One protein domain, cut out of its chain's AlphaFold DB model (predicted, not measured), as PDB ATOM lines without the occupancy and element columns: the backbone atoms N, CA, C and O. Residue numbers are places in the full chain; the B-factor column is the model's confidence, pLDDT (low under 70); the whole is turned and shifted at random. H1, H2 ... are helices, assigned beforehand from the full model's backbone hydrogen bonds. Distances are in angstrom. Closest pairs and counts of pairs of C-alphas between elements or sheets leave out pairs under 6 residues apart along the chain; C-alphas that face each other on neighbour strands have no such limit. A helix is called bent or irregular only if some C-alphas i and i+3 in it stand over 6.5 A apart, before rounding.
ATOM      1  N   LYS A   2       1.999  10.436  11.074       50.03
ATOM      2  CA  LYS A   2       2.119  11.741  11.748       50.03
ATOM      3  C   LYS A   2       3.601  12.089  11.698       50.03
ATOM      4  O   LYS A   2       4.390  11.421  12.355       50.03
ATOM      5  N   GLY A   3       3.972  13.016  10.818       53.59
ATOM      6  CA  GLY A   3       5.364  13.395  10.614       53.59
ATOM      7  C   GLY A   3       5.963  13.819  11.944       53.59
ATOM      8  O   GLY A   3       5.457  14.740  12.575       53.59
ATOM      9  N   SER A   4       7.026  13.151  12.375       68.25
ATOM     10  CA  SER A   4       7.824  13.508  13.550       68.25
ATOM     11  C   SER A   4       8.652  14.781  13.323       68.25
ATOM     12  O   SER A   4       9.698  14.947  13.949       68.25
ATOM     13  N   SER A   5       8.244  15.640  12.383       89.12
ATOM     14  CA  SER A   5       8.941  16.882  12.072       89.12
ATOM     15  C   SER A   5       8.939  17.799  13.287       89.12
ATOM     16  O   SER A   5       8.139  17.652  14.214       89.12
ATOM     17  N   ILE A   6       9.871  18.742  13.307       90.25
ATOM     18  CA  ILE A   6       9.927  19.717  14.386       90.25
ATOM     19  C   ILE A   6       8.700  20.636  14.361       90.25
ATOM     20  O   ILE A   6       8.142  20.933  15.414       90.25
ATOM     21  N   ASP A   7       8.198  20.974  13.171       92.44
ATOM     22  CA  ASP A   7       7.018  21.821  13.002       92.44
ATOM     23  C   ASP A   7       5.762  21.213  13.624       92.44
ATOM     24  O   ASP A   7       5.025  21.902  14.331       92.44
ATOM     25  N   SER A   8       5.534  19.909  13.433       93.88
ATOM     26  CA  SER A   8       4.365  19.239  14.013       93.88
ATOM     27  C   SER A   8       4.453  19.183  15.542       93.88
ATOM     28  O   SER A   8       3.450  19.347  16.237       93.88
ATOM     29  N   GLN A   9       5.659  19.002  16.086       94.38
ATOM     30  CA  GLN A   9       5.904  19.019  17.527       94.38
ATOM     31  C   GLN A   9       5.678  20.417  18.112       94.38
ATOM     32  O   GLN A   9       5.037  20.547  19.159       94.38
ATOM     33  N   ILE A  10       6.147  21.463  17.424       94.88
ATOM     34  CA  ILE A  10       5.909  22.862  17.797       94.88
ATOM     35  C   ILE A  10       4.406  23.157  17.796       94.88
ATOM     36  O   ILE A  10       3.900  23.732  18.759       94.88
ATOM     37  N   GLU A  11       3.675  22.735  16.763       95.50
ATOM     38  CA  GLU A  11       2.227  22.944  16.669       95.50
ATOM     39  C   GLU A  11       1.476  22.292  17.840       95.50
ATOM     40  O   GLU A  11       0.620  22.927  18.464       95.50
ATOM     41  N   VAL A  12       1.838  21.057  18.203       96.31
ATOM     42  CA  VAL A  12       1.271  20.365  19.372       96.31
ATOM     43  C   VAL A  12       1.543  21.141  20.666       96.31
ATOM     44  O   VAL A  12       0.630  21.302  21.480       96.31
ATOM     45  N   CYS A  13       2.760  21.664  20.848       96.81
ATOM     46  CA  CYS A  13       3.119  22.441  22.037       96.81
ATOM     47  C   CYS A  13       2.347  23.767  22.117       96.81
ATOM     48  O   CYS A  13       1.809  24.090  23.172       96.81
ATOM     49  N   ILE A  14       2.216  24.497  21.005       97.06
ATOM     50  CA  ILE A  14       1.430  25.744  20.933       97.06
ATOM     51  C   ILE A  14      -0.040  25.467  21.258       97.06
ATOM     52  O   ILE A  14      -0.658  26.185  22.043       97.06
ATOM     53  N   LYS A  15      -0.606  24.388  20.704       97.56
ATOM     54  CA  LYS A  15      -1.983  23.989  21.009       97.56
ATOM     55  C   LYS A  15      -2.164  23.682  22.498       97.56
ATOM     56  O   LYS A  15      -3.189  24.043  23.065       97.56
ATOM     57  N   LYS A  16      -1.174  23.044  23.133       97.56
ATOM     58  CA  LYS A  16      -1.184  22.765  24.577       97.56
ATOM     59  C   LYS A  16      -1.021  24.033  25.422       97.56
ATOM     60  O   LYS A  16      -1.635  24.103  26.482       97.56
ATOM     61  N   ALA A  17      -0.239  25.007  24.958       97.12
ATOM     62  CA  ALA A  17      -0.071  26.304  25.614       97.12
ATOM     63  C   ALA A  17      -1.368  27.130  25.623       97.12
ATOM     64  O   ALA A  17      -1.556  27.969  26.496       97.12
ATOM     65  N   GLU A  33      21.400  13.202  22.925       84.12
ATOM     66  CA  GLU A  33      22.368  12.586  23.853       84.12
ATOM     67  C   GLU A  33      23.220  13.615  24.601       84.12
ATOM     68  O   GLU A  33      23.609  13.363  25.743       84.12
ATOM     69  N   LEU A  34      23.488  14.761  23.968       84.69
ATOM     70  CA  LEU A  34      24.282  15.854  24.521       84.69
ATOM     71  C   LEU A  34      23.370  17.021  24.920       84.69
ATOM     72  O   LEU A  34      22.342  17.262  24.287       84.69
ATOM     73  N   LEU A  35      23.741  17.745  25.984       86.88
ATOM     74  CA  LEU A  35      23.003  18.931  26.441       86.88
ATOM     75  C   LEU A  35      23.515  20.203  25.762       86.88
ATOM     76  O   LEU A  35      22.836  21.226  25.808       86.88
ATOM     77  N   GLU A  36      24.688  20.147  25.128       89.12
ATOM     78  CA  GLU A  36      25.257  21.244  24.348       89.12
ATOM     79  C   GLU A  36      24.454  21.451  23.065       89.12
ATOM     80  O   GLU A  36      24.775  20.929  21.997       89.12
ATOM     81  N   ARG A  37      23.361  22.201  23.189       93.12
ATOM     82  CA  ARG A  37      22.499  22.552  22.066       93.12
ATOM     83  C   ARG A  37      22.112  24.027  22.155       93.12
ATOM     84  O   ARG A  37      21.721  24.467  23.240       93.12
ATOM     85  N   PRO A  38      22.205  24.804  21.064       95.38
ATOM     86  CA  PRO A  38      21.993  26.249  21.104       95.38
ATOM     87  C   PRO A  38      20.656  26.672  21.723       95.38
ATOM     88  O   PRO A  38      20.627  27.529  22.608       95.38
ATOM     89  N   ALA A  39      19.545  26.063  21.308       96.56
ATOM     90  CA  ALA A  39      18.228  26.448  21.794       96.56
ATOM     91  C   ALA A  39      17.955  25.929  23.210       96.56
ATOM     92  O   ALA A  39      17.326  26.639  23.996       96.56
ATOM     93  N   LEU A  40      18.456  24.740  23.568       95.31
ATOM     94  CA  LEU A  40      18.386  24.243  24.947       95.31
ATOM     95  C   LEU A  40      19.191  25.120  25.915       95.31
ATOM     96  O   LEU A  40      18.728  25.405  27.017       95.31
ATOM     97  N   ASN A  41      20.369  25.582  25.497       95.44
ATOM     98  CA  ASN A  41      21.185  26.504  26.281       95.44
ATOM     99  C   ASN A  41      20.454  27.832  26.496       95.44
ATOM    100  O   ASN A  41      20.355  28.286  27.635       95.44
ATOM    101  N   ARG A  42      19.847  28.392  25.440       97.75
ATOM    102  CA  ARG A  42      19.019  29.601  25.556       97.75
ATOM    103  C   ARG A  42      17.823  29.395  26.490       97.75
ATOM    104  O   ARG A  42      17.570  30.242  27.333       97.75
ATOM    105  N   LEU A  43      17.134  28.252  26.405       96.69
ATOM    106  CA  LEU A  43      16.033  27.915  27.320       96.69
ATOM    107  C   LEU A  43      16.485  27.943  28.785       96.69
ATOM    108  O   LEU A  43      15.784  28.485  29.634       96.69
ATOM    109  N   ARG A  44      17.650  27.360  29.089       94.94
ATOM    110  CA  ARG A  44      18.200  27.320  30.454       94.94
ATOM    111  C   ARG A  44      18.601  28.708  30.952       94.94
ATOM    112  O   ARG A  44      18.410  29.001  32.129       94.94
ATOM    113  N   GLU A  45      19.140  29.544  30.073       97.31
ATOM    114  CA  GLU A  45      19.504  30.925  30.387       97.31
ATOM    115  C   GLU A  45      18.270  31.806  30.627       97.31
ATOM    116  O   GLU A  45      18.203  32.535  31.614       97.31
ATOM    117  N   ASP A  46      17.251  31.710  29.777       98.06
ATOM    118  CA  ASP A  46      16.015  32.477  29.947       98.06
ATOM    119  C   ASP A  46      15.242  32.014  31.194       98.06
ATOM    120  O   ASP A  46      14.663  32.836  31.911       98.06
ATOM    121  N   ALA A  47      15.303  30.716  31.520       95.81
ATOM    122  CA  ALA A  47      14.800  30.183  32.787       95.81
ATOM    123  C   ALA A  47      15.553  30.755  33.995       95.81
ATOM    124  O   ALA A  47      14.916  31.181  34.956       95.81
ATOM    125  N   SER A  48      16.890  30.800  33.958       96.62
ATOM    126  CA  SER A  48      17.688  31.311  35.084       96.62
ATOM    127  C   SER A  48      17.497  32.812  35.310       96.62
ATOM    128  O   SER A  48      17.589  33.277  36.445       96.62
ATOM    129  N   LYS A  49      17.162  33.561  34.255       97.94
ATOM    130  CA  LYS A  49      16.776  34.979  34.319       97.94
ATOM    131  C   LYS A  49      15.328  35.209  34.771       97.94
ATOM    132  O   LYS A  49      14.931  36.359  34.936       97.94
ATOM    133  N   GLY A  50      14.529  34.154  34.947       96.81
ATOM    134  CA  GLY A  50      13.115  34.256  35.319       96.81
ATOM    135  C   GLY A  50      12.198  34.743  34.192       96.81
ATOM    136  O   GLY A  50      11.073  35.155  34.462       96.81
ATOM    137  N   LEU A  51      12.652  34.703  32.933       96.50
ATOM    138  CA  LEU A  51      11.864  35.136  31.771       96.50
ATOM    139  C   LEU A  51      10.782  34.120  31.388       96.50
ATOM    140  O   LEU A  51       9.808  34.473  30.725       96.50
ATOM    141  N   ILE A  52      10.947  32.861  31.801       94.69
ATOM    142  CA  ILE A  52       9.969  31.797  31.577       94.69
ATOM    143  C   ILE A  52       9.543  31.163  32.901       94.69
ATOM    144  O   ILE A  52      10.371  30.736  33.698       94.69
ATOM    145  N   GLY A  53       8.229  31.084  33.119       93.31
ATOM    146  CA  GLY A  53       7.631  30.417  34.284       93.31
ATOM    147  C   GLY A  53       7.150  28.990  34.006       93.31
ATOM    148  O   GLY A  53       6.840  28.250  34.936       93.31
ATOM    149  N   GLN A  54       7.072  28.589  32.733       95.19
ATOM    150  CA  GLN A  54       6.584  27.276  32.320       95.19
ATOM    151  C   GLN A  54       7.289  26.806  31.044       95.19
ATOM    152  O   GLN A  54       7.527  27.591  30.129       95.19
ATOM    153  N   VAL A  55       7.575  25.503  30.971       96.31
ATOM    154  CA  VAL A  55       8.104  24.836  29.776       96.31
ATOM    155  C   VAL A  55       7.100  23.790  29.303       96.31
ATOM    156  O   VAL A  55       6.624  22.972  30.088       96.31
ATOM    157  N   ILE A  56       6.792  23.807  28.006       96.62
ATOM    158  CA  ILE A  56       6.010  22.771  27.326       96.62
ATOM    159  C   ILE A  56       6.928  22.122  26.296       96.62
ATOM    160  O   ILE A  56       7.470  22.803  25.428       96.62
ATOM    161  N   CYS A  57       7.097  20.807  26.394       95.19
ATOM    162  CA  CYS A  57       7.846  20.010  25.430       95.19
ATOM    163  C   CYS A  57       6.968  18.863  24.920       95.19
ATOM    164  O   CYS A  57       6.052  18.417  25.612       95.19
ATOM    165  N   TYR A  58       7.227  18.418  23.691       93.94
ATOM    166  CA  TYR A  58       6.453  17.350  23.060       93.94
ATOM    167  C   TYR A  58       6.674  15.993  23.741       93.94
ATOM    168  O   TYR A  58       5.728  15.235  23.927       93.94
ATOM    169  N   ASP A  59       7.923  15.716  24.113       90.62
ATOM    170  CA  ASP A  59       8.364  14.489  24.772       90.62
ATOM    171  C   ASP A  59       9.584  14.821  25.661       90.62
ATOM    172  O   ASP A  59      10.418  15.629  25.227       90.62
ATOM    173  N   PRO A  60       9.716  14.254  26.876       88.56
ATOM    174  CA  PRO A  60      10.875  14.472  27.746       88.56
ATOM    175  C   PRO A  60      12.236  14.218  27.077       88.56
ATOM    176  O   PRO A  60      13.185  14.964  27.334       88.56
ATOM    177  N   ASP A  61      12.329  13.262  26.149       88.69
ATOM    178  CA  ASP A  61      13.555  12.954  25.401       88.69
ATOM    179  C   ASP A  61      14.024  14.128  24.523       88.69
ATOM    180  O   ASP A  61      15.184  14.189  24.101       88.69
ATOM    181  N   ARG A  62      13.141  15.101  24.249       90.19
ATOM    182  CA  ARG A  62      13.492  16.356  23.560       90.19
ATOM    183  C   ARG A  62      14.284  17.316  24.439       90.19
ATOM    184  O   ARG A  62      14.970  18.190  23.903       90.19
ATOM    185  N   LEU A  63      14.235  17.157  25.757       89.62
ATOM    186  CA  LEU A  63      15.096  17.887  26.685       89.62
ATOM    187  C   LEU A  63      16.408  17.135  26.882       89.62
ATOM    188  O   LEU A  63      17.471  17.721  26.705       89.62
ATOM    189  N   SER A  64      16.332  15.836  27.166       87.94
ATOM    190  CA  SER A  64      17.499  14.960  27.224       87.94
ATOM    191  C   SER A  64      17.083  13.496  27.163       87.94
ATOM    192  O   SER A  64      16.202  13.085  27.911       87.94
ATOM    193  N   ARG A  65      17.781  12.683  26.360       83.88
ATOM    194  CA  ARG A  65      17.652  11.212  26.389       83.88
ATOM    195  C   ARG A  65      18.438  10.566  27.536       83.88
ATOM    196  O   ARG A  65      18.361   9.358  27.743       83.88
ATOM    197  N   ARG A  66      19.230  11.351  28.277       80.06
ATOM    198  CA  ARG A  66      19.962  10.912  29.473       80.06
ATOM    199  C   ARG A  66      19.625  11.826  30.643       80.06
ATOM    200  O   ARG A  66      19.923  13.016  30.607       80.06
ATOM    201  N   ALA A  67      19.038  11.271  31.698       60.69
ATOM    202  CA  ALA A  67      18.669  12.047  32.884       60.69
ATOM    203  C   ALA A  67      19.880  12.705  33.582       60.69
ATOM    204  O   ALA A  67      19.715  13.721  34.247       60.69
ATOM    205  N   TYR A  68      21.085  12.155  33.396       62.28
ATOM    206  CA  TYR A  68      22.345  12.677  33.923       62.28
ATOM    207  C   TYR A  68      23.430  12.661  32.840       62.28
ATOM    208  O   TYR A  68      23.544  11.692  32.084       62.28
ATOM    209  N   GLN A  69      24.238  13.720  32.791       61.06
ATOM    210  CA  GLN A  69      25.527  13.728  32.098       61.06
ATOM    211  C   GLN A  69      26.628  13.687  33.153       61.06
ATOM    212  O   GLN A  69      26.557  14.427  34.134       61.06
ATOM    213  N   LEU A  70      27.559  12.749  32.972       51.00
ATOM    214  CA  LEU A  70      28.758  12.578  33.791       51.00
ATOM    215  C   LEU A  70      29.866  13.493  33.277       51.00
ATOM    216  O   LEU A  70      29.957  13.621  32.034       51.00
TER     217      LEU A  70
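Overview. This is residues 2 to 17 and 33 to 70 of the 70 residues of the protein "Recombinase family protein" of Bacillus subtilis (UniProt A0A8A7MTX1). Two short helices, H1 and H2, run much the same way with an open gap between them, and after H2 the chain folds back as a long loop along that gap, off to one side of it. The loop, residues 49 to 70, has no named element and ends in a tail. The printed part has 54 residues with two named helices, H1 then H2, and no named strand; the class is all helix, though under half of the residues, 23 of 54, are in named elements. The whole is only just loose, close to compact, with a radius of gyration of the C-alphas of 12.4 A and spans of 34 by 26 by 17 A.

Arrangement. H1, residues 6 to 17, comes first, after residues 2 to 5. H2, residues 38 to 48, follows across a cut. H1 and H2 are apart, with no C-alpha of the one within 8 A of the other. In both helices every O i to N i+4 pair is within hydrogen-bond range. The stretch of residues 49 to 70 has C-alphas 5 to 20 A from the mean of all C-alphas; its residues 60 to 62 are helical, too short a run to bear a name.

Along the chain. H1 runs from Ile 6, C-alpha at (9.927, 19.717, 14.386), to Ala 17, C-alpha at (-0.071, 26.304, 25.614), 16.4 A. H2 runs from Pro 38 to Ser 48, C-alpha at (17.688, 31.311, 35.084), 15.5 A. Neither is bent.

Size, cuts and confidence. The two C-alphas farthest apart are those of Lys 2 and Lys 49, 35.6 A. Residues 18 to 32 are not printed, and C-alphas 17 and 33 are 26.4 A apart across this cut, which the link from H1 to H2 crosses. The mean pLDDT of the printed part is 88.8; residues 2 to 4 and 67 to 70 are under 70.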